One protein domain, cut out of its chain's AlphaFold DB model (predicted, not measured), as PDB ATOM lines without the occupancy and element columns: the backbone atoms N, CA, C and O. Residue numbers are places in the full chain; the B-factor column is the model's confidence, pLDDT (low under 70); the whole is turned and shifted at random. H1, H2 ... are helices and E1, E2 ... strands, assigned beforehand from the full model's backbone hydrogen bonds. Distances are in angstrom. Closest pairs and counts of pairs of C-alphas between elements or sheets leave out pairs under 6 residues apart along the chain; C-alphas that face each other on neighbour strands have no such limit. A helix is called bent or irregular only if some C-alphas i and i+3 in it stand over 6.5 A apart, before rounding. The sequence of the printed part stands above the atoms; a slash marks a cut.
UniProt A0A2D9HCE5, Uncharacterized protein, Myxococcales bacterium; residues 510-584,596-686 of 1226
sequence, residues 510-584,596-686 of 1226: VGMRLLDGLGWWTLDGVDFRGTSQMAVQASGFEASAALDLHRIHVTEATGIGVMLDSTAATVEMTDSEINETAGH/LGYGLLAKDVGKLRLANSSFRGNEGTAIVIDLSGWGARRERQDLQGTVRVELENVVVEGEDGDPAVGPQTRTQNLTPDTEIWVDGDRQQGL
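AT A GLANCE: This is residues 510 to 584 and 596 to 686 of the 1226 residues of an uncharacterized protein of Myxococcales bacterium (UniProt A0A2D9HCE5). What is the overall picture? The chain winds in stacked turns, a solenoid: each turn lays one strand of E1, E3, E5, E8, E11 and E14 in one wall, then crosses to a second, bent wall made by E2, by E4, by E6 with E7, by E9 with E10, by E12 with E13, and by E15. E16 folds back on E15 at the end of the stack, and the short helix H1 lies off both walls, in the link between E11 and E12. How many parts, and of what kind? The printed part has 166 residues, with E1 to E11, then H1, then E12 to E16 along the chain, and its class is mostly strand; one sheet has the order E1, E3, E5, E8, E11, E14, all parallel, and the branched sheet of ten strands is parallel but for E15 and E16. It is compact, with a radius of gyration of the C-alphas of 15.1 A and spans of 45 by 34 by 24 A.

HOW THE PARTS SIT: How does the first sheet line up? E1, residues 510 to 515, is an edge strand, parallel to E3, residues 534 to 539, at 2 degrees, with N 512 and O 535 within hydrogen-bond range at 2.9 A. Then come E5, residues 560 to 565, E8, residues 598 to 603, E11, residues 623 to 626, and the edge strand E14, residues 665 to 668; N 538 and O 563, 2.8 A, N 564 and O 601, 2.8 A, N 602 and O 624, 2.9 A, and N 625 and O 666, 2.9 A, are within range. How is the branched sheet paired? E2, residues 518 to 529, is on one side of E4, residues 546 to 555, with N 523 and O 548 at 2.9 A; on the other side are E6, residues 570 to 574, beside 546 to 550, with N 549 and O 572 at 2.8 A, and E7, residues 577 to 579, beside 553 to 555, with N 554 and O 577 at 3.0 A. Parallel pairs follow from E6 to E9, residues 607 to 611, E12, residues 644 to 648, and E15, residues 675 to 678, with N 573 and O 609 at 2.8 A, N 610 and O 646 at 2.8 A, and N 645 and O 675 at 2.9 A, and from E7 to E10, residues 614 to 616, and E13, residues 651 to 653, with N 578 and O 614 at 2.9 A and N 615 and O 651 at 2.9 A. E15 and E16, residues 681 to 683, are an antiparallel hairpin, with N 678 and O 681 at 2.9 A. Where does this sheet bend? E2 bends by 71 degrees at residue 525 and E4 by 64 degrees at residue 551, while E6 runs on into E7 at 78 degrees, E9 into E10 at 81 degrees and E12 into E13 at 70 degrees. How do the sheets and the helix stand? The sheets form a sandwich, two sheets face to face, with the facing parts 9.3 A centre to centre; the closest C-alphas of E7 and E8 are those of Ile 578 and Gly 599, 5.8 A apart. H1, residues 630 to 635, is not on either sheet, and every O i to N i+4 pair in it is within hydrogen-bond range.

IN THESE COORDINATES: Where do the elements begin and end? E1 begins at C-alpha 510 (-21.974, -6.648, -8.083), and E16 ends at C-alpha 683 (-24.754, 19.034, 14.403). Which are longest? From first to last C-alpha, E2 measures 27.4 A and E4 25.7 A, while E9 and E12 measure 13.2 A each.

THE WHOLE: How far does it reach? The two C-alphas farthest apart, those of Arg 636 and Asp 656, are 46.7 A apart. Where is the printed part cut, and which link is long? Residues 585 to 595 are not printed, and C-alphas 584 and 596 are 14.2 A apart across the cut; of the links printed whole, E13 to E14 is long, with 11 residues. Where is confidence low? The mean pLDDT of the printed part is 77.0, and 52 residues are under 70, among them residues 629 to 642 and 654 to 667.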
ATOM      1  N   VAL A 510     -21.037  -7.658  -8.603       81.00
ATOM      2  CA  VAL A 510     -21.974  -6.648  -8.083       81.00
ATOM      3  C   VAL A 510     -23.399  -7.188  -8.090       81.00
ATOM      4  O   VAL A 510     -23.896  -7.567  -9.145       81.00
ATOM      5  N   GLY A 511     -24.076  -7.203  -6.938       85.44
ATOM      6  CA  GLY A 511     -25.470  -7.666  -6.848       85.44
ATOM      7  C   GLY A 511     -26.395  -6.892  -7.796       85.44
ATOM      8  O   GLY A 511     -27.040  -7.469  -8.672       85.44
ATOM      9  N   MET A 512     -26.374  -5.563  -7.678       93.44
ATOM     10  CA  MET A 512     -27.116  -4.628  -8.524       93.44
ATOM     11  C   MET A 512     -26.278  -3.392  -8.871       93.44
ATOM     12  O   MET A 512     -25.769  -2.717  -7.978       93.44
ATOM     13  N   ARG A 513     -26.170  -3.062 -10.162       91.00
ATOM     14  CA  ARG A 513     -25.481  -1.871 -10.678       91.00
ATOM     15  C   ARG A 513     -26.451  -0.979 -11.449       91.00
ATOM     16  O   ARG A 513     -26.974  -1.390 -12.481       91.00
ATOM     17  N   LEU A 514     -26.648   0.247 -10.975       92.81
ATOM     18  CA  LEU A 514     -27.515   1.258 -11.576       92.81
ATOM     19  C   LEU A 514     -26.662   2.460 -11.998       92.81
ATOM     20  O   LEU A 514     -26.076   3.125 -11.144       92.81
ATOM     21  N   LEU A 515     -26.571   2.728 -13.299       88.81
ATOM     22  CA  LEU A 515     -25.796   3.832 -13.869       88.81
ATOM     23  C   LEU A 515     -26.704   4.780 -14.659       88.81
ATOM     24  O   LEU A 515     -27.607   4.335 -15.368       88.81
ATOM     25  N   ASP A 516     -26.433   6.080 -14.551       87.81
ATOM     26  CA  ASP A 516     -27.035   7.148 -15.363       87.81
ATOM     27  C   ASP A 516     -28.578   7.134 -15.329       87.81
ATOM     28  O   ASP A 516     -29.266   7.298 -16.337       87.81
ATOM     29  N   GLY A 517     -29.129   6.877 -14.136       84.50
ATOM     30  CA  GLY A 517     -30.564   6.726 -13.905       84.50
ATOM     31  C   GLY A 517     -31.345   8.041 -14.002       84.50
ATOM     32  O   GLY A 517     -30.972   9.054 -13.404       84.50
ATOM     33  N   LEU A 518     -32.472   7.996 -14.717       85.69
ATOM     34  CA  LEU A 518     -33.384   9.123 -14.938       85.69
ATOM     35  C   LEU A 518     -34.707   8.936 -14.176       85.69
ATOM     36  O   LEU A 518     -35.172   7.810 -13.983       85.69
ATOM     37  N   GLY A 519     -35.356  10.037 -13.788       87.25
ATOM     38  CA  GLY A 519     -36.682  10.012 -13.156       87.25
ATOM     39  C   GLY A 519     -36.697   9.484 -11.714       87.25
ATOM     40  O   GLY A 519     -35.777   9.730 -10.933       87.25
ATOM     41  N   TRP A 520     -37.780   8.798 -11.327       90.56
ATOM     42  CA  TRP A 520     -37.955   8.266  -9.967       90.56
ATOM     43  C   TRP A 520     -37.575   6.783  -9.901       90.56
ATOM     44  O   TRP A 520     -38.134   5.966 -10.631       90.56
ATOM     45  N   TRP A 521     -36.701   6.408  -8.971       93.75
ATOM     46  CA  TRP A 521     -36.306   5.025  -8.703       93.75
ATOM     47  C   TRP A 521     -36.752   4.551  -7.319       93.75
ATOM     48  O   TRP A 521     -36.702   5.304  -6.349       93.75
ATOM     49  N   THR A 522     -37.185   3.295  -7.225       95.50
ATOM     50  CA  THR A 522     -37.581   2.661  -5.959       95.50
ATOM     51  C   THR A 522     -37.093   1.223  -5.914       95.50
ATOM     52  O   THR A 522     -37.517   0.400  -6.729       95.50
ATOM     53  N   LEU A 523     -36.231   0.936  -4.947       96.12
ATOM     54  CA  LEU A 523     -35.705  -0.386  -4.632       96.12
ATOM     55  C   LEU A 523     -36.355  -0.832  -3.316       96.12
ATOM     56  O   LEU A 523     -36.191  -0.145  -2.310       96.12
ATOM     57  N   ASP A 524     -37.115  -1.930  -3.317       97.25
ATOM     58  CA  ASP A 524     -37.849  -2.388  -2.125       97.25
ATOM     59  C   ASP A 524     -37.820  -3.915  -1.937       97.25
ATOM     60  O   ASP A 524     -38.425  -4.668  -2.703       97.25
ATOM     61  N   GLY A 525     -37.152  -4.368  -0.872       96.44
ATOM     62  CA  GLY A 525     -36.958  -5.786  -0.575       96.44
ATOM     63  C   GLY A 525     -35.898  -6.399  -1.486       96.44
ATOM     64  O   GLY A 525     -36.228  -7.041  -2.480       96.44
ATOM     65  N   VAL A 526     -34.629  -6.183  -1.147       95.75
ATOM     66  CA  VAL A 526     -33.469  -6.720  -1.872       95.75
ATOM     67  C   VAL A 526     -32.624  -7.510  -0.881       95.75
ATOM     68  O   VAL A 526     -32.196  -6.932   0.108       95.75
ATOM     69  N   ASP A 527     -32.389  -8.797  -1.123       94.88
ATOM     70  CA  ASP A 527     -31.568  -9.681  -0.284       94.88
ATOM     71  C   ASP A 527     -30.405 -10.232  -1.121       94.88
ATOM     72  O   ASP A 527     -30.602 -11.080  -1.996       94.88
ATOM     73  N   PHE A 528     -29.195  -9.713  -0.890       92.56
ATOM     74  CA  PHE A 528     -27.983 -10.149  -1.589       92.56
ATOM     75  C   PHE A 528     -26.951 -10.758  -0.644       92.56
ATOM     76  O   PHE A 528     -26.677 -10.234   0.441       92.56
ATOM     77  N   ARG A 529     -26.351 -11.867  -1.094       88.62
ATOM     78  CA  ARG A 529     -25.441 -12.698  -0.304       88.62
ATOM     79  C   ARG A 529     -24.163 -13.019  -1.077       88.62
ATOM     80  O   ARG A 529     -24.212 -13.303  -2.272       88.62
ATOM     81  N   GLY A 530     -23.018 -12.958  -0.396       77.44
ATOM     82  CA  GLY A 530     -21.732 -13.420  -0.933       77.44
ATOM     83  C   GLY A 530     -21.161 -12.611  -2.110       77.44
ATOM     84  O   GLY A 530     -20.426 -13.168  -2.926       77.44
ATOM     85  N   THR A 531     -21.499 -11.323  -2.251       77.44
ATOM     86  CA  THR A 531     -21.036 -10.496  -3.383       77.44
ATOM     87  C   THR A 531     -19.578 -10.045  -3.222       77.44
ATOM     88  O   THR A 531     -19.168  -9.553  -2.169       77.44
ATOM     89  N   SER A 532     -18.766 -10.185  -4.280       72.00
ATOM     90  CA  SER A 532     -17.306 -10.015  -4.146       72.00
ATOM     91  C   SER A 532     -16.808  -8.561  -4.146       72.00
ATOM     92  O   SER A 532     -15.785  -8.265  -3.526       72.00
ATOM     93  N   GLN A 533     -17.499  -7.652  -4.848       75.62
ATOM     94  CA  GLN A 533     -17.116  -6.237  -4.960       75.62
ATOM     95  C   GLN A 533     -18.126  -5.320  -4.272       75.62
ATOM     96  O   GLN A 533     -17.732  -4.494  -3.450       75.62
ATOM     97  N   MET A 534     -19.413  -5.433  -4.617       82.19
ATOM     98  CA  MET A 534     -20.479  -4.600  -4.047       82.19
ATOM     99  C   MET A 534     -21.812  -5.351  -3.996       82.19
ATOM    100  O   MET A 534     -22.065  -6.207  -4.842       82.19
ATOM    101  N   ALA A 535     -22.710  -5.024  -3.066       87.12
ATOM    102  CA  ALA A 535     -24.093  -5.509  -3.163       87.12
ATOM    103  C   ALA A 535     -24.958  -4.565  -4.014       87.12
ATOM    104  O   ALA A 535     -25.603  -5.027  -4.955       87.12
ATOM    105  N   VAL A 536     -24.901  -3.250  -3.773       90.88
ATOM    106  CA  VAL A 536     -25.592  -2.237  -4.591       90.88
ATOM    107  C   VAL A 536     -24.639  -1.104  -4.978       90.88
ATOM    108  O   VAL A 536     -24.047  -0.467  -4.113       90.88
ATOM    109  N   GLN A 537     -24.539  -0.801  -6.274       90.81
ATOM    110  CA  GLN A 537     -23.929   0.423  -6.798       90.81
ATOM    111  C   GLN A 537     -24.998   1.278  -7.490       90.81
ATOM    112  O   GLN A 537     -25.659   0.799  -8.410       90.81
ATOM    113  N   ALA A 538     -25.109   2.552  -7.117       90.31
ATOM    114  CA  ALA A 538     -25.874   3.570  -7.832       90.31
ATOM    115  C   ALA A 538     -24.963   4.757  -8.193       90.31
ATOM    116  O   ALA A 538     -24.312   5.339  -7.323       90.31
ATOM    117  N   SER A 539     -24.868   5.126  -9.472       86.69
ATOM    118  CA  SER A 539     -23.972   6.203  -9.922       86.69
ATOM    119  C   SER A 539     -24.537   6.998 -11.106       86.69
ATOM    120  O   SER A 539     -25.383   6.501 -11.840       86.69
ATOM    121  N   GLY A 540     -24.105   8.250 -11.281       80.38
ATOM    122  CA  GLY A 540     -24.423   9.063 -12.474       80.38
ATOM    123  C   GLY A 540     -25.856   9.615 -12.594       80.38
ATOM    124  O   GLY A 540     -26.143  10.350 -13.533       80.38
ATOM    125  N   PHE A 541     -26.751   9.316 -11.645       83.31
ATOM    126  CA  PHE A 541     -28.162   9.743 -11.676       83.31
ATOM    127  C   PHE A 541     -28.331  11.258 -11.853       83.31
ATOM    128  O   PHE A 541     -27.647  12.047 -11.191       83.31
ATOM    129  N   GLU A 542     -29.286  11.654 -12.694       78.62
ATOM    130  CA  GLU A 542     -29.530  13.048 -13.078       78.62
ATOM    131  C   GLU A 542     -29.896  13.951 -11.882       78.62
ATOM    132  O   GLU A 542     -30.459  13.499 -10.884       78.62
ATOM    133  N   ALA A 543     -29.628  15.256 -11.983       72.88
ATOM    134  CA  ALA A 543     -29.890  16.209 -10.903       72.88
ATOM    135  C   ALA A 543     -31.385  16.386 -10.553       72.88
ATOM    136  O   ALA A 543     -31.686  16.881  -9.468       72.88
ATOM    137  N   SER A 544     -32.323  15.981 -11.420       75.00
ATOM    138  CA  SER A 544     -33.759  15.908 -11.095       75.00
ATOM    139  C   SER A 544     -34.195  14.593 -10.429       75.00
ATOM    140  O   SER A 544     -35.295  14.530  -9.874       75.00
ATOM    141  N   ALA A 545     -33.358  13.550 -10.468       81.12
ATOM    142  CA  ALA A 545     -33.734  12.195 -10.080       81.12
ATOM    143  C   ALA A 545     -33.865  12.007  -8.558       81.12
ATOM    144  O   ALA A 545     -33.231  12.703  -7.751       81.12
ATOM    145  N   ALA A 546     -34.668  11.013  -8.177       85.88
ATOM    146  CA  ALA A 546     -34.870  10.577  -6.796       85.88
ATOM    147  C   ALA A 546     -34.710   9.055  -6.683       85.88
ATOM    148  O   ALA A 546     -35.170   8.325  -7.561       85.88
ATOM    149  N   LEU A 547     -34.076   8.592  -5.603       91.56
ATOM    150  CA  LEU A 547     -33.796   7.179  -5.345       91.56
ATOM    151  C   LEU A 547     -34.282   6.784  -3.942       91.56
ATOM    152  O   LEU A 547     -33.674   7.176  -2.943       91.56
ATOM    153  N   ASP A 548     -35.354   5.992  -3.879       93.62
ATOM    154  CA  ASP A 548     -35.799   5.339  -2.645       93.62
ATOM    155  C   ASP A 548     -35.126   3.960  -2.512       93.62
ATOM    156  O   ASP A 548     -35.167   3.149  -3.442       93.62
ATOM    157  N   LEU A 549     -34.572   3.674  -1.335       95.25
ATOM    158  CA  LEU A 549     -34.015   2.389  -0.912       95.25
ATOM    159  C   LEU A 549     -34.778   1.925   0.342       95.25
ATOM    160  O   LEU A 549     -34.764   2.603   1.372       95.25
ATOM    161  N   HIS A 550     -35.455   0.782   0.278       97.19
ATOM    162  CA  HIS A 550     -36.247   0.231   1.381       97.19
ATOM    163  C   HIS A 550     -35.976  -1.268   1.540       97.19
ATOM    164  O   HIS A 550     -35.896  -1.992   0.546       97.19
ATOM    165  N   ARG A 551     -35.837  -1.750   2.784       96.44
ATOM    166  CA  ARG A 551     -35.618  -3.181   3.092       96.44
ATOM    167  C   ARG A 551     -34.476  -3.797   2.270       96.44
ATOM    168  O   ARG A 551     -34.641  -4.838   1.629       96.44
ATOM    169  N   ILE A 552     -33.334  -3.109   2.241       95.50
ATOM    170  CA  ILE A 552     -32.104  -3.604   1.624       95.50
ATOM    171  C   ILE A 552     -31.378  -4.455   2.669       95.50
ATOM    172  O   ILE A 552     -30.979  -3.945   3.716       95.50
ATOM    173  N   HIS A 553     -31.228  -5.744   2.394       94.56
ATOM    174  CA  HIS A 553     -30.515  -6.707   3.220       94.56
ATOM    175  C   HIS A 553     -29.265  -7.184   2.476       94.56
ATOM    176  O   HIS A 553     -29.334  -7.621   1.325       94.56
ATOM    177  N   VAL A 554     -28.111  -7.096   3.131       90.75
ATOM    178  CA  VAL A 554     -26.827  -7.530   2.568       90.75
ATOM    179  C   VAL A 554     -26.096  -8.377   3.594       90.75
ATOM    180  O   VAL A 554     -25.932  -7.955   4.738       90.75
ATOM    181  N   THR A 555     -25.640  -9.559   3.184       87.25
ATOM    182  CA  THR A 555     -24.849 -10.466   4.029       87.25
ATOM    183  C   THR A 555     -23.638 -11.011   3.276       87.25
ATOM    184  O   THR A 555     -23.680 -11.201   2.064       87.25
ATOM    185  N   GLU A 556     -22.539 -11.256   3.988       77.38
ATOM    186  CA  GLU A 556     -21.333 -11.917   3.451       77.38
ATOM    187  C   GLU A 556     -20.682 -11.223   2.227       77.38
ATOM    188  O   GLU A 556     -19.904 -11.833   1.495       77.38
ATOM    189  N   ALA A 557     -20.958  -9.931   2.008       72.88
ATOM    190  CA  ALA A 557     -20.278  -9.124   0.995       72.88
ATOM    191  C   ALA A 557     -18.821  -8.831   1.406       72.88
ATOM    192  O   ALA A 557     -18.554  -8.515   2.565       72.88
ATOM    193  N   THR A 558     -17.877  -8.901   0.458       69.25
ATOM    194  CA  THR A 558     -16.426  -8.746   0.726       69.25
ATOM    195  C   THR A 558     -15.836  -7.405   0.265       69.25
ATOM    196  O   THR A 558     -14.625  -7.298   0.068       69.25
ATOM    197  N   GLY A 559     -16.680  -6.392   0.054       72.44
ATOM    198  CA  GLY A 559     -16.290  -5.080  -0.470       72.44
ATOM    199  C   GLY A 559     -17.110  -3.945   0.142       72.44
ATOM    200  O   GLY A 559     -16.924  -3.647   1.311       72.44
ATOM    201  N   ILE A 560     -17.984  -3.304  -0.640       78.88
ATOM    202  CA  ILE A 560     -18.850  -2.202  -0.173       78.88
ATOM    203  C   ILE A 560     -20.318  -2.630  -0.272       78.88
ATOM    204  O   ILE A 560     -20.801  -2.929  -1.367       78.88
ATOM    205  N   GLY A 561     -21.052  -2.629   0.841       84.38
ATOM    206  CA  GLY A 561     -22.478  -2.964   0.878       84.38
ATOM    207  C   GLY A 561     -23.301  -2.107  -0.089       84.38
ATOM    208  O   GLY A 561     -23.866  -2.622  -1.057       84.38
ATOM    209  N   VAL A 562     -23.328  -0.789   0.133       89.44
ATOM    210  CA  VAL A 562     -24.020   0.175  -0.736       89.44
ATOM    211  C   VAL A 562     -23.083   1.318  -1.137       89.44
ATOM    212  O   VAL A 562     -22.580   2.046  -0.284       89.44
ATOM    213  N   MET A 563     -22.886   1.521  -2.442       88.44
ATOM    214  CA  MET A 563     -22.164   2.667  -3.007       88.44
ATOM    215  C   MET A 563     -23.115   3.609  -3.752       88.44
ATOM    216  O   MET A 563     -23.823   3.187  -4.668       88.44
ATOM    217  N   LEU A 564     -23.067   4.897  -3.412       87.88
ATOM    218  CA  LEU A 564     -23.795   5.990  -4.059       87.88
ATOM    219  C   LEU A 564     -22.784   7.041  -4.561       87.88
ATOM    220  O   LEU A 564     -22.055   7.608  -3.753       87.88
ATOM    221  N   ASP A 565     -22.738   7.325  -5.865       82.38
ATOM    222  CA  ASP A 565     -21.860   8.353  -6.476       82.38
ATOM    223  C   ASP A 565     -22.644   9.130  -7.548       82.38
ATOM    224  O   ASP A 565     -22.599   8.824  -8.745       82.38
ATOM    225  N   SER A 566     -23.504  10.053  -7.106       65.62
ATOM    226  CA  SER A 566     -24.648  10.517  -7.906       65.62
ATOM    227  C   SER A 566     -24.992  11.992  -7.717       65.62
ATOM    228  O   SER A 566     -25.006  12.478  -6.590       65.62
ATOM    229  N   THR A 567     -25.423  12.660  -8.790       59.22
ATOM    230  CA  THR A 567     -25.978  14.027  -8.746       59.22
ATOM    231  C   THR A 567     -27.433  14.127  -8.258       59.22
ATOM    232  O   THR A 567     -27.944  15.241  -8.167       59.22
ATOM    233  N   ALA A 568     -28.092  13.009  -7.928       57.44
ATOM    234  CA  ALA A 568     -29.512  12.951  -7.562       57.44
ATOM    235  C   ALA A 568     -29.924  13.964  -6.471       57.44
ATOM    236  O   ALA A 568     -29.237  14.153  -5.461       57.44
ATOM    237  N   ALA A 569     -31.099  14.580  -6.642       60.81
ATOM    238  CA  ALA A 569     -31.605  15.618  -5.739       60.81
ATOM    239  C   ALA A 569     -31.939  15.108  -4.328       60.81
ATOM    240  O   ALA A 569     -31.961  15.911  -3.383       60.81
ATOM    241  N   THR A 570     -32.261  13.817  -4.211       79.19
ATOM    242  CA  THR A 570     -32.673  13.120  -2.984       79.19
ATOM    243  C   THR A 570     -32.400  11.622  -3.079       79.19
ATOM    244  O   THR A 570     -32.901  10.966  -3.995       79.19
ATOM    245  N   VAL A 571     -31.706  11.083  -2.078       89.75
ATOM    246  CA  VAL A 571     -31.661   9.651  -1.765       89.75
ATOM    247  C   VAL A 571     -32.242   9.440  -0.365       89.75
ATOM    248  O   VAL A 571     -31.816  10.109   0.581       89.75
ATOM    249  N   GLU A 572     -33.193   8.519  -0.224       92.81
ATOM    250  CA  GLU A 572     -33.720   8.077   1.074       92.81
ATOM    251  C   GLU A 572     -33.521   6.563   1.228       92.81
ATOM    252  O   GLU A 572     -33.948   5.793   0.373       92.81
ATOM    253  N   MET A 573     -32.863   6.138   2.310       94.06
ATOM    254  CA  MET A 573     -32.595   4.741   2.655       94.06
ATOM    255  C   MET A 573     -33.239   4.401   4.002       94.06
ATOM    256  O   MET A 573     -33.018   5.089   4.998       94.06
ATOM    257  N   THR A 574     -34.066   3.356   4.026       95.62
ATOM    258  CA  THR A 574     -34.988   3.058   5.135       95.62
ATOM    259  C   THR A 574     -35.021   1.576   5.492       95.62
ATOM    260  O   THR A 574     -34.960   0.717   4.610       95.62
ATOM    261  N   ASP A 575     -35.161   1.289   6.790       96.25
ATOM    262  CA  ASP A 575     -35.474  -0.038   7.346       96.25
ATOM    263  C   ASP A 575     -34.610  -1.175   6.744       96.25
ATOM    264  O   ASP A 575     -35.130  -2.197   6.301       96.25
ATOM    265  N   SER A 576     -33.293  -0.947   6.649       94.75
ATOM    266  CA  SER A 576     -32.318  -1.799   5.942       94.75
ATOM    267  C   SER A 576     -31.244  -2.380   6.884       94.75
ATOM    268  O   SER A 576     -30.944  -1.792   7.925       94.75
ATOM    269  N   GLU A 577     -30.641  -3.517   6.525       92.56
ATOM    270  CA  GLU A 577     -29.648  -4.256   7.329       92.56
ATOM    271  C   GLU A 577     -28.436  -4.651   6.469       92.56
ATOM    272  O   GLU A 577     -28.535  -5.496   5.580       92.56
ATOM    273  N   ILE A 578     -27.278  -4.036   6.727       88.94
ATOM    274  CA  ILE A 578     -26.035  -4.263   5.976       88.94
ATOM    275  C   ILE A 578     -24.999  -4.927   6.892       88.94
ATOM    276  O   ILE A 578     -24.420  -4.281   7.766       88.94
ATOM    277  N   ASN A 579     -24.767  -6.225   6.703       81.69
ATOM    278  CA  ASN A 579     -23.929  -7.052   7.568       81.69
ATOM    279  C   ASN A 579     -22.711  -7.594   6.796       81.69
ATOM    280  O   ASN A 579     -22.773  -8.635   6.137       81.69
ATOM    281  N   GLU A 580     -21.596  -6.866   6.868       67.38
ATOM    282  CA  GLU A 580     -20.343  -7.223   6.198       67.38
ATOM    283  C   GLU A 580     -19.500  -8.140   7.088       67.38
ATOM    284  O   GLU A 580     -18.881  -7.695   8.053       67.38
ATOM    285  N   THR A 581     -19.419  -9.429   6.756       50.66
ATOM    286  CA  THR A 581     -18.484 -10.351   7.419       50.66
ATOM    287  C   THR A 581     -17.094 -10.212   6.794       50.66
ATOM    288  O   THR A 581     -16.646 -11.078   6.036       50.66
ATOM    289  N   ALA A 582     -16.404  -9.112   7.105       48.09
ATOM    290  CA  ALA A 582     -15.059  -8.777   6.626       48.09
ATOM    291  C   ALA A 582     -13.952  -9.678   7.241       48.09
ATOM    292  O   ALA A 582     -12.940  -9.201   7.745       48.09
ATOM    293  N   GLY A 583     -14.146 -11.002   7.211       42.59
ATOM    294  CA  GLY A 583     -13.429 -11.967   8.051       42.59
ATOM    295  C   GLY A 583     -13.226 -13.358   7.436       42.59
ATOM    296  O   GLY A 583     -13.109 -14.340   8.170       42.59
ATOM    297  N   HIS A 584     -13.192 -13.499   6.104       34.91
ATOM    298  CA  HIS A 584     -12.931 -14.788   5.437       34.91
ATOM    299  C   HIS A 584     -11.592 -14.834   4.689       34.91
ATOM    300  O   HIS A 584     -11.491 -14.702   3.469       34.91
ATOM    301  N   LEU A 596     -11.512  -2.186   1.721       49.31
ATOM    302  CA  LEU A 596     -12.354  -1.024   2.012       49.31
ATOM    303  C   LEU A 596     -13.774  -1.488   2.384       49.31
ATOM    304  O   LEU A 596     -14.706  -1.272   1.615       49.31
ATOM    305  N   GLY A 597     -13.900  -2.167   3.529       57.31
ATOM    306  CA  GLY A 597     -15.186  -2.598   4.093       57.31
ATOM    307  C   GLY A 597     -15.996  -1.395   4.565       57.31
ATOM    308  O   GLY A 597     -15.639  -0.780   5.574       57.31
ATOM    309  N   TYR A 598     -17.022  -1.029   3.798       73.25
ATOM    310  CA  TYR A 598     -17.881   0.128   4.041       73.25
ATOM    311  C   TYR A 598     -19.339  -0.230   3.723       73.25
ATOM    312  O   TYR A 598     -19.753  -0.213   2.563       73.25
ATOM    313  N   GLY A 599     -20.158  -0.435   4.753       78.19
ATOM    314  CA  GLY A 599     -21.580  -0.736   4.585       78.19
ATOM    315  C   GLY A 599     -22.353   0.337   3.806       78.19
ATOM    316  O   GLY A 599     -23.274   0.005   3.058       78.19
ATOM    317  N   LEU A 600     -21.961   1.613   3.922       86.62
ATOM    318  CA  LEU A 600     -22.432   2.697   3.057       86.62
ATOM    319  C   LEU A 600     -21.304   3.674   2.687       86.62
ATOM    320  O   LEU A 600     -20.743   4.351   3.550       86.62
ATOM    321  N   LEU A 601     -21.053   3.831   1.386       86.06
ATOM    322  CA  LEU A 601     -20.245   4.907   0.806       86.06
ATOM    323  C   LEU A 601     -21.148   5.863   0.015       86.06
ATOM    324  O   LEU A 601     -21.688   5.485  -1.022       86.06
ATOM    325  N   ALA A 602     -21.279   7.109   0.473       86.44
ATOM    326  CA  ALA A 602     -22.021   8.165  -0.213       86.44
ATOM    327  C   ALA A 602     -21.083   9.293  -0.675       86.44
ATOM    328  O   ALA A 602     -20.488   9.999   0.141       86.44
ATOM    329  N   LYS A 603     -20.971   9.481  -1.991       83.00
ATOM    330  CA  LYS A 603     -20.094  10.459  -2.637       83.00
ATOM    331  C   LYS A 603     -20.888  11.462  -3.474       83.00
ATOM    332  O   LYS A 603     -21.751  11.083  -4.263       83.00
ATOM    333  N   ASP A 604     -20.588  12.746  -3.283       78.19
ATOM    334  CA  ASP A 604     -21.200  13.895  -3.968       78.19
ATOM    335  C   ASP A 604     -22.753  13.921  -3.930       78.19
ATOM    336  O   ASP A 604     -23.389  14.533  -4.787       78.19
ATOM    337  N   VAL A 605     -23.380  13.294  -2.921       78.44
ATOM    338  CA  VAL A 605     -24.848  13.214  -2.769       78.44
ATOM    339  C   VAL A 605     -25.417  14.495  -2.146       78.44
ATOM    340  O   VAL A 605     -25.030  14.894  -1.049       78.44
ATOM    341  N   GLY A 606     -26.395  15.122  -2.812       74.31
ATOM    342  CA  GLY A 606     -26.931  16.428  -2.400       74.31
ATOM    343  C   GLY A 606     -27.893  16.405  -1.212       74.31
ATOM    344  O   GLY A 606     -27.834  17.281  -0.345       74.31
ATOM    345  N   LYS A 607     -28.782  15.410  -1.145       84.69
ATOM    346  CA  LYS A 607     -29.592  15.135   0.049       84.69
ATOM    347  C   LYS A 607     -29.613  13.639   0.313       84.69
ATOM    348  O   LYS A 607     -30.069  12.889  -0.546       84.69
ATOM    349  N   LEU A 608     -29.149  13.241   1.490       88.44
ATOM    350  CA  LEU A 608     -29.133  11.860   1.954       88.44
ATOM    351  C   LEU A 608     -29.941  11.760   3.245       88.44
ATOM    352  O   LEU A 608     -29.646  12.456   4.216       88.44
ATOM    353  N   ARG A 609     -30.938  10.880   3.264       91.38
ATOM    354  CA  ARG A 609     -31.726  10.549   4.451       91.38
ATOM    355  C   ARG A 609     -31.584   9.057   4.730       91.38
ATOM    356  O   ARG A 609     -31.874   8.251   3.856       91.38
ATOM    357  N   LEU A 610     -31.115   8.696   5.919       91.81
ATOM    358  CA  LEU A 610     -30.883   7.316   6.344       91.81
ATOM    359  C   LEU A 610     -31.639   7.072   7.652       91.81
ATOM    360  O   LEU A 610     -31.316   7.680   8.674       91.81
ATOM    361  N   ALA A 611     -32.653   6.209   7.615       92.94
ATOM    362  CA  ALA A 611     -33.572   5.997   8.729       92.94
ATOM    363  C   ALA A 611     -33.742   4.511   9.093       92.94
ATOM    364  O   ALA A 611     -33.762   3.645   8.216       92.94
ATOM    365  N   ASN A 612     -33.891   4.219  10.390       94.06
ATOM    366  CA  ASN A 612     -34.187   2.890  10.956       94.06
ATOM    367  C   ASN A 612     -33.266   1.751  10.461       94.06
ATOM    368  O   ASN A 612     -33.682   0.594  10.417       94.06
ATOM    369  N   SER A 613     -32.047   2.071  10.024       92.19
ATOM    370  CA  SER A 613     -31.167   1.130   9.321       92.19
ATOM    371  C   SER A 613     -29.971   0.732  10.182       92.19
ATOM    372  O   SER A 613     -29.497   1.518  11.005       92.19
ATOM    373  N   SER A 614     -29.490  -0.494   9.992       89.38
ATOM    374  CA  SER A 614     -28.435  -1.104  10.803       89.38
ATOM    375  C   SER A 614     -27.247  -1.568   9.961       89.38
ATOM    376  O   SER A 614     -27.408  -2.045   8.838       89.38
ATOM    377  N   PHE A 615     -26.047  -1.409  10.519       86.62
ATOM    378  CA  PHE A 615     -24.775  -1.756   9.890       86.62
ATOM    379  C   PHE A 615     -23.941  -2.598  10.857       86.62
ATOM    380  O   PHE A 615     -23.777  -2.218  12.017       86.62
ATOM    381  N   ARG A 616     -23.413  -3.741  10.407       78.88
ATOM    382  CA  ARG A 616     -22.696  -4.693  11.271       78.88
ATOM    383  C   ARG A 616     -21.442  -5.265  10.614       78.88
ATOM    384  O   ARG A 616     -21.349  -5.311   9.391       78.88
ATOM    385  N   GLY A 617     -20.460  -5.649  11.435       65.88
ATOM    386  CA  GLY A 617     -19.257  -6.392  11.017       65.88
ATOM    387  C   GLY A 617     -18.155  -5.554  10.354       65.88
ATOM    388  O   GLY A 617     -17.049  -6.034  10.133       65.88
ATOM    389  N   ASN A 618     -18.419  -4.267  10.133       61.34
ATOM    390  CA  ASN A 618     -17.452  -3.297   9.636       61.34
ATOM    391  C   ASN A 618     -16.411  -3.012  10.746       61.34
ATOM    392  O   ASN A 618     -16.750  -2.355  11.733       61.34
ATOM    393  N   GLU A 619     -15.153  -3.455  10.617       53.53
ATOM    394  CA  GLU A 619     -14.077  -3.225  11.616       53.53
ATOM    395  C   GLU A 619     -13.552  -1.763  11.654       53.53
ATOM    396  O   GLU A 619     -12.350  -1.501  11.723       53.53
ATOM    397  N   GLY A 620     -14.438  -0.766  11.603       59.59
ATOM    398  CA  GLY A 620     -14.048   0.642  11.619       59.59
ATOM    399  C   GLY A 620     -15.206   1.599  11.361       59.59
ATOM    400  O   GLY A 620     -16.108   1.747  12.183       59.59
ATOM    401  N   THR A 621     -15.146   2.299  10.230       63.72
ATOM    402  CA  THR A 621     -16.166   3.256   9.791       63.72
ATOM    403  C   THR A 621     -17.175   2.554   8.889       63.72
ATOM    404  O   THR A 621     -16.837   2.205   7.765       63.72
ATOM    405  N   ALA A 622     -18.419   2.403   9.344       74.06
ATOM    406  CA  ALA A 622     -19.486   1.784   8.557       74.06
ATOM    407  C   ALA A 622     -20.117   2.733   7.520       74.06
ATOM    408  O   ALA A 622     -20.646   2.275   6.509       74.06
ATOM    409  N   ILE A 623     -20.083   4.050   7.771       80.94
ATOM    410  CA  ILE A 623     -20.698   5.068   6.904       80.94
ATOM    411  C   ILE A 623     -19.658   6.121   6.504       80.94
ATOM    412  O   ILE A 623     -19.149   6.864   7.348       80.94
ATOM    413  N   VAL A 624     -19.376   6.236   5.208       81.31
ATOM    414  CA  VAL A 624     -18.491   7.258   4.632       81.31
ATOM    415  C   VAL A 624     -19.308   8.259   3.822       81.31
ATOM    416  O   VAL A 624     -20.106   7.872   2.971       81.31
ATOM    417  N   ILE A 625     -19.077   9.550   4.063       81.38
ATOM    418  CA  ILE A 625     -19.656  10.656   3.293       81.38
ATOM    419  C   ILE A 625     -18.518  11.533   2.770       81.38
ATOM    420  O   ILE A 625     -17.774  12.117   3.561       81.38
ATOM    421  N   ASP A 626     -18.391  11.643   1.449       80.75
ATOM    422  CA  ASP A 626     -17.394  12.484   0.781       80.75
ATOM    423  C   ASP A 626     -18.060  13.464  -0.194       80.75
ATOM    424  O   ASP A 626     -18.965  13.102  -0.943       80.75
ATOM    425  N   LEU A 627     -17.616  14.719  -0.169       74.88
ATOM    426  CA  LEU A 627     -18.142  15.818  -0.988       74.88
ATOM    427  C   LEU A 627     -17.039  16.486  -1.832       74.88
ATOM    428  O   LEU A 627     -17.169  17.647  -2.226       74.88
ATOM    429  N   SER A 628     -15.946  15.763  -2.101       71.00
ATOM    430  CA  SER A 628     -14.767  16.247  -2.828       71.00
ATOM    431  C   SER A 628     -15.082  16.883  -4.188       71.00
ATOM    432  O   SER A 628     -14.449  17.867  -4.566       71.00
ATOM    433  N   GLY A 629     -16.057  16.355  -4.938       64.62
ATOM    434  CA  GLY A 629     -16.456  16.895  -6.239       64.62
ATOM    435  C   GLY A 629     -17.526  17.987  -6.154       64.62
ATOM    436  O   GLY A 629     -17.702  18.745  -7.111       64.62
ATOM    437  N   TRP A 630     -18.232  18.110  -5.025       65.06
ATOM    438  CA  TRP A 630     -19.350  19.043  -4.856       65.06
ATOM    439  C   TRP A 630     -18.947  20.512  -5.054       65.06
ATOM    440  O   TRP A 630     -19.713  21.292  -5.622       65.06
ATOM    441  N   GLY A 631     -17.733  20.894  -4.637       59.72
ATOM    442  CA  GLY A 631     -17.195  22.247  -4.825       59.72
ATOM    443  C   GLY A 631     -17.138  22.658  -6.300       59.72
ATOM    444  O   GLY A 631     -17.806  23.608  -6.705       59.72
ATOM    445  N   ALA A 632     -16.421  21.887  -7.122       61.06
ATOM    446  CA  ALA A 632     -16.263  22.164  -8.551       61.06
ATOM    447  C   ALA A 632     -17.600  22.114  -9.321       61.06
ATOM    448  O   ALA A 632     -17.858  22.961 -10.180       61.06
ATOM    449  N   ARG A 633     -18.496  21.171  -8.986       61.81
ATOM    450  CA  ARG A 633     -19.842  21.082  -9.595       61.81
ATOM    451  C   ARG A 633     -20.703  22.317  -9.273       61.81
ATOM    452  O   ARG A 633     -21.454  22.788 -10.127       61.81
ATOM    453  N   ARG A 634     -20.569  22.890  -8.069       61.38
ATOM    454  CA  ARG A 634     -21.272  24.121  -7.659       61.38
ATOM    455  C   ARG A 634     -20.809  25.349  -8.449       61.38
ATOM    456  O   ARG A 634     -21.640  26.192  -8.782       61.38
ATOM    457  N   GLU A 635     -19.521  25.451  -8.778       60.88
ATOM    458  CA  GLU A 635     -18.980  26.574  -9.564       60.88
ATOM    459  C   GLU A 635     -19.449  26.555 -11.025       60.88
ATOM    460  O   GLU A 635     -19.762  27.610 -11.583       60.88
ATOM    461  N   ARG A 636     -19.606  25.363 -11.619       59.53
ATOM    462  CA  ARG A 636     -20.197  25.189 -12.962       59.53
ATOM    463  C   ARG A 636     -21.711  25.444 -13.024       59.53
ATOM    464  O   ARG A 636     -22.263  25.544 -14.114       59.53
ATOM    465  N   GLN A 637     -22.362  25.630 -11.870       58.59
ATOM    466  CA  GLN A 637     -23.817  25.758 -11.687       58.59
ATOM    467  C   GLN A 637     -24.616  24.465 -11.941       58.59
ATOM    468  O   GLN A 637     -25.845  24.519 -11.991       58.59
ATOM    469  N   ASP A 638     -23.942  23.309 -12.005       53.22
ATOM    470  CA  ASP A 638     -24.555  21.984 -12.212       53.22
ATOM    471  C   ASP A 638     -25.555  21.617 -11.094       53.22
ATOM    472  O   ASP A 638     -26.464  20.815 -11.293       53.22
ATOM    473  N   LEU A 639     -25.365  22.182  -9.894       60.50
ATOM    474  CA  LEU A 639     -26.096  21.849  -8.670       60.50
ATOM    475  C   LEU A 639     -26.461  23.112  -7.876       60.50
ATOM    476  O   LEU A 639     -25.639  24.015  -7.704       60.50
ATOM    477  N   GLN A 640     -27.684  23.161  -7.334       54.62
ATOM    478  CA  GLN A 640     -28.175  24.282  -6.519       54.62
ATOM    479  C   GLN A 640     -28.812  23.803  -5.207       54.62
ATOM    480  O   GLN A 640     -29.842  23.132  -5.207       54.62
ATOM    481  N   GLY A 641     -28.233  24.205  -4.072       63.75
ATOM    482  CA  GLY A 641     -28.783  23.947  -2.742       63.75
ATOM    483  C   GLY A 641     -27.724  23.918  -1.640       63.75
ATOM    484  O   GLY A 641     -26.528  24.049  -1.898       63.75
ATOM    485  N   THR A 642     -28.186  23.734  -0.405       67.50
ATOM    486  CA  THR A 642     -27.376  23.292   0.741       67.50
ATOM    487  C   THR A 642     -27.343  21.766   0.754       67.50
ATOM    488  O   THR A 642     -28.410  21.152   0.640       67.50
ATOM    489  N   VAL A 643     -26.173  21.150   0.942       75.69
ATOM    490  CA  VAL A 643     -26.092  19.695   1.158       75.69
ATOM    491  C   VAL A 643     -26.761  19.354   2.488       75.69
ATOM    492  O   VAL A 643     -26.542  20.060   3.475       75.69
ATOM    493  N   ARG A 644     -27.587  18.304   2.535       83.62
ATOM    494  CA  ARG A 644     -28.304  17.897   3.755       83.62
ATOM    495  C   ARG A 644     -28.194  16.395   3.997       83.62
ATOM    496  O   ARG A 644     -28.632  15.606   3.168       83.62
ATOM    497  N   VAL A 645     -27.664  16.026   5.157       85.50
ATOM    498  CA  VAL A 645     -27.598  14.648   5.652       85.50
ATOM    499  C   VAL A 645     -28.517  14.521   6.864       85.50
ATOM    500  O   VAL A 645     -28.413  15.315   7.799       85.50
ATOM    501  N   GLU A 646     -29.402  13.529   6.856       88.88
ATOM    502  CA  GLU A 646     -30.270  13.165   7.979       88.88
ATOM    503  C   GLU A 646     -30.019  11.708   8.375       88.88
ATOM    504  O   GLU A 646     -30.159  10.815   7.541       88.88
ATOM    505  N   LEU A 647     -29.664  11.474   9.638       88.88
ATOM    506  CA  LEU A 647     -29.519  10.148  10.239       88.88
ATOM    507  C   LEU A 647     -30.574  10.008  11.349       88.88
ATOM    508  O   LEU A 647     -30.572  10.805  12.285       88.88
ATOM    509  N   GLU A 648     -31.475   9.028  11.262       90.12
ATOM    510  CA  GLU A 648     -32.547   8.798  12.250       90.12
ATOM    511  C   GLU A 648     -32.608   7.322  12.673       90.12
ATOM    512  O   GLU A 648     -32.801   6.442  11.838       90.12
ATOM    513  N   ASN A 649     -32.480   7.021  13.968       87.75
ATOM    514  CA  ASN A 649     -32.468   5.646  14.499       87.75
ATOM    515  C   ASN A 649     -31.439   4.717  13.805       87.75
ATOM    516  O   ASN A 649     -31.708   3.529  13.613       87.75
ATOM    517  N   VAL A 650     -30.284   5.248  13.387       85.75
ATOM    518  CA  VAL A 650     -29.235   4.467  12.707       85.75
ATOM    519  C   VAL A 650     -28.388   3.718  13.736       85.75
ATOM    520  O   VAL A 650     -27.901   4.314  14.697       85.75
ATOM    521  N   VAL A 651     -28.198   2.413  13.533       83.75
ATOM    522  CA  VAL A 651     -27.469   1.527  14.457       83.75
ATOM    523  C   VAL A 651     -26.194   1.011  13.793       83.75
ATOM    524  O   VAL A 651     -26.230   0.594  12.638       83.75
ATOM    525  N   VAL A 652     -25.072   1.005  14.522       78.62
ATOM    526  CA  VAL A 652     -23.815   0.397  14.057       78.62
ATOM    527  C   VAL A 652     -23.231  -0.520  15.136       78.62
ATOM    528  O   VAL A 652     -22.986  -0.085  16.264       78.62
ATOM    529  N   GLU A 653     -23.022  -1.791  14.791       75.25
ATOM    530  CA  GLU A 653     -22.559  -2.861  15.686       75.25
ATOM    531  C   GLU A 653     -21.241  -3.488  15.198       75.25
ATOM    532  O   GLU A 653     -21.001  -3.638  13.998       75.25
ATOM    533  N   GLY A 654     -20.389  -3.910  16.134       65.31
ATOM    534  CA  GLY A 654     -19.229  -4.748  15.827       65.31
ATOM    535  C   GLY A 654     -19.630  -6.180  15.449       65.31
ATOM    536  O   GLY A 654     -20.791  -6.569  15.575       65.31
ATOM    537  N   GLU A 655     -18.663  -6.995  15.019       63.25
ATOM    538  CA  GLU A 655     -18.904  -8.385  14.583       63.25
ATOM    539  C   GLU A 655     -19.660  -9.219  15.644       63.25
ATOM    540  O   GLU A 655     -20.658  -9.869  15.325       63.25
ATOM    541  N   ASP A 656     -19.280  -9.103  16.923       63.03
ATOM    542  CA  ASP A 656     -19.926  -9.773  18.069       63.03
ATOM    543  C   ASP A 656     -21.323  -9.215  18.445       63.03
ATOM    544  O   ASP A 656     -22.061  -9.858  19.198       63.03
ATOM    545  N   GLY A 657     -21.735  -8.053  17.922       61.41
ATOM    546  CA  GLY A 657     -22.971  -7.353  18.322       61.41
ATOM    547  C   GLY A 657     -22.819  -6.421  19.537       61.41
ATOM    548  O   GLY A 657     -23.813  -5.933  20.072       61.41
ATOM    549  N   ASP A 658     -21.588  -6.169  19.990       63.84
ATOM    550  CA  ASP A 658     -21.280  -5.062  20.906       63.84
ATOM    551  C   ASP A 658     -21.236  -3.716  20.135       63.84
ATOM    552  O   ASP A 658     -20.948  -3.705  18.933       63.84
ATOM    553  N   PRO A 659     -21.467  -2.559  20.792       59.66
ATOM    554  CA  PRO A 659     -21.336  -1.247  20.155       59.66
ATOM    555  C   PRO A 659     -19.923  -1.021  19.600       59.66
ATOM    556  O   PRO A 659     -18.934  -1.160  20.327       59.66
ATOM    557  N   ALA A 660     -19.825  -0.656  18.322       58.53
ATOM    558  CA  ALA A 660     -18.549  -0.549  17.620       58.53
ATOM    559  C   ALA A 660     -17.634   0.569  18.173       58.53
ATOM    560  O   ALA A 660     -18.079   1.614  18.657       58.53
ATOM    561  N   VAL A 661     -16.317   0.335  18.117       43.38
ATOM    562  CA  VAL A 661     -15.302   1.133  18.830       43.38
ATOM    563  C   VAL A 661     -14.536   2.040  17.863       43.38
ATOM    564  O   VAL A 661     -13.479   1.678  17.357       43.38
ATOM    565  N   GLY A 662     -15.058   3.244  17.623       49.78
ATOM    566  CA  GLY A 662     -14.416   4.247  16.763       49.78
ATOM    567  C   GLY A 662     -15.396   5.290  16.211       49.78
ATOM    568  O   GLY A 662     -16.571   5.279  16.589       49.78
ATOM    569  N   PRO A 663     -14.945   6.189  15.316       51.75
ATOM    570  CA  PRO A 663     -15.829   7.074  14.565       51.75
ATOM    571  C   PRO A 663     -16.638   6.266  13.534       51.75
ATOM    572  O   PRO A 663     -16.134   5.870  12.481       51.75
ATOM    573  N   GLN A 664     -17.907   6.020  13.866       64.88
ATOM    574  CA  GLN A 664     -18.835   5.193  13.078       64.88
ATOM    575  C   GLN A 664     -19.171   5.799  11.709       64.88
ATOM    576  O   GLN A 664     -19.307   5.076  10.720       64.88
ATOM    577  N   THR A 665     -19.237   7.131  11.659       66.06
ATOM    578  CA  THR A 665     -19.452   7.922  10.447       66.06
ATOM    579  C   THR A 665     -18.223   8.787  10.184       66.06
ATOM    580  O   THR A 665     -17.810   9.546  11.062       66.06
ATOM    581  N   ARG A 666     -17.662   8.721   8.972       69.81
ATOM    582  CA  ARG A 666     -16.550   9.573   8.522       69.81
ATOM    583  C   ARG A 666     -17.041  10.536   7.450       69.81
ATOM    584  O   ARG A 666     -17.438  10.117   6.369       69.81
ATOM    585  N   THR A 667     -16.967  11.828   7.741       66.38
ATOM    586  CA  THR A 667     -17.280  12.904   6.794       66.38
ATOM    587  C   THR A 667     -16.005  13.557   6.278       66.38
ATOM    588  O   THR A 667     -15.145  13.910   7.084       66.38
ATOM    589  N   GLN A 668     -15.891  13.760   4.967       70.31
ATOM    590  CA  GLN A 668     -14.726  14.379   4.328       70.31
ATOM    591  C   GLN A 668     -15.152  15.489   3.363       70.31
ATOM    592  O   GLN A 668     -16.266  15.477   2.840       70.31
ATOM    593  N   ASN A 669     -14.262  16.467   3.159       66.88
ATOM    594  CA  ASN A 669     -14.427  17.560   2.191       66.88
ATOM    595  C   ASN A 669     -15.741  18.364   2.342       66.88
ATOM    596  O   ASN A 669     -16.300  18.872   1.371       66.88
ATOM    597  N   LEU A 670     -16.248  18.484   3.578       67.00
ATOM    598  CA  LEU A 670     -17.518  19.149   3.876       67.00
ATOM    599  C   LEU A 670     -17.511  20.628   3.460       67.00
ATOM    600  O   LEU A 670     -16.704  21.421   3.946       67.00
ATOM    601  N   THR A 671     -18.476  21.032   2.630       65.62
ATOM    602  CA  THR A 671     -18.635  22.452   2.277       65.62
ATOM    603  C   THR A 671     -19.248  23.256   3.438       65.62
ATOM    604  O   THR A 671     -20.059  22.701   4.187       65.62
ATOM    605  N   PRO A 672     -18.956  24.567   3.584       63.69
ATOM    606  CA  PRO A 672     -19.461  25.383   4.700       63.69
ATOM    607  C   PRO A 672     -20.991  25.475   4.824       63.69
ATOM    608  O   PRO A 672     -21.497  25.809   5.894       63.69
ATOM    609  N   ASP A 673     -21.723  25.178   3.747       70.75
ATOM    610  CA  ASP A 673     -23.190  25.217   3.679       70.75
ATOM    611  C   ASP A 673     -23.846  23.841   3.941       70.75
ATOM    612  O   ASP A 673     -25.041  23.664   3.692       70.75
ATOM    613  N   THR A 674     -23.079  22.849   4.408       74.81
ATOM    614  CA  THR A 674     -23.573  21.488   4.678       74.81
ATOM    615  C   THR A 674     -24.337  21.422   6.005       74.81
ATOM    616  O   THR A 674     -23.851  21.866   7.047       74.81
ATOM    617  N   GLU A 675     -25.531  20.826   5.999       83.19
ATOM    618  CA  GLU A 675     -26.306  20.533   7.206       83.19
ATOM    619  C   GLU A 675     -26.276  19.037   7.530       83.19
ATOM    620  O   GLU A 675     -26.721  18.224   6.723       83.19
ATOM    621  N   ILE A 676     -25.816  18.674   8.730       80.31
ATOM    622  CA  ILE A 676     -25.895  17.303   9.249       80.31
ATOM    623  C   ILE A 676     -26.866  17.290  10.431       80.31
ATOM    624  O   ILE A 676     -26.728  18.079  11.370       80.31
ATOM    625  N   TRP A 677     -27.848  16.399  10.373       82.88
ATOM    626  CA  TRP A 677     -28.882  16.193  11.382       82.88
ATOM    627  C   TRP A 677     -28.820  14.743  11.871       82.88
ATOM    628  O   TRP A 677     -28.747  13.824  11.056       82.88
ATOM    629  N   VAL A 678     -28.843  14.536  13.189       82.44
ATOM    630  CA  VAL A 678     -28.813  13.208  13.827       82.44
ATOM    631  C   VAL A 678     -29.923  13.151  14.871       82.44
ATOM    632  O   VAL A 678     -29.973  14.010  15.749       82.44
ATOM    633  N   ASP A 679     -30.846  12.197  14.731       83.81
ATOM    634  CA  ASP A 679     -32.046  12.010  15.565       83.81
ATOM    635  C   ASP A 679     -32.874  13.300  15.782       83.81
ATOM    636  O   ASP A 679     -33.499  13.521  16.821       83.81
ATOM    637  N   GLY A 680     -32.883  14.172  14.768       78.88
ATOM    638  CA  GLY A 680     -33.574  15.465  14.766       78.88
ATOM    639  C   GLY A 680     -32.765  16.654  15.309       78.88
ATOM    640  O   GLY A 680     -33.196  17.795  15.123       78.88
ATOM    641  N   ASP A 681     -31.588  16.433  15.901       80.25
ATOM    642  CA  ASP A 681     -30.680  17.493  16.356       80.25
ATOM    643  C   ASP A 681     -29.626  17.839  15.287       80.25
ATOM    644  O   ASP A 681     -28.916  16.981  14.754       80.25
ATOM    645  N   ARG A 682     -29.495  19.136  14.973       78.56
ATOM    646  CA  ARG A 682     -28.497  19.647  14.021       78.56
ATOM    647  C   ARG A 682     -27.108  19.680  14.650       78.56
ATOM    648  O   ARG A 682     -26.868  20.443  15.587       78.56
ATOM    649  N   GLN A 683     -26.165  18.979  14.036       72.69
ATOM    650  CA  GLN A 683     -24.754  19.034  14.403       72.69
ATOM    651  C   GLN A 683     -24.101  20.284  13.787       72.69
ATOM    652  O   GLN A 683     -24.237  20.552  12.591       72.69
ATOM    653  N   GLN A 684     -23.398  21.078  14.601       51.44
ATOM    654  CA  GLN A 684     -22.596  22.216  14.135       51.44
ATOM    655  C   GLN A 684     -21.110  21.867  14.201       51.44
ATOM    656  O   GLN A 684     -20.476  22.055  15.235       51.44
ATOM    657  N   GLY A 685     -20.573  21.400  13.073       49.78
ATOM    658  CA  GLY A 685     -19.157  21.081  12.910       49.78
ATOM    659  C   GLY A 685     -18.772  19.724  13.496       49.78
ATOM    660  O   GLY A 685     -18.460  19.615  14.678       49.78
ATOM    661  N   LEU A 686     -18.698  18.707  12.633       43.97
ATOM    662  CA  LEU A 686     -17.793  17.583  12.866       43.97
ATOM    663  C   LEU A 686     -16.375  18.097  12.593       43.97
ATOM    664  O   LEU A 686     -15.929  18.125  11.449       43.97
TER     665      LEU A 686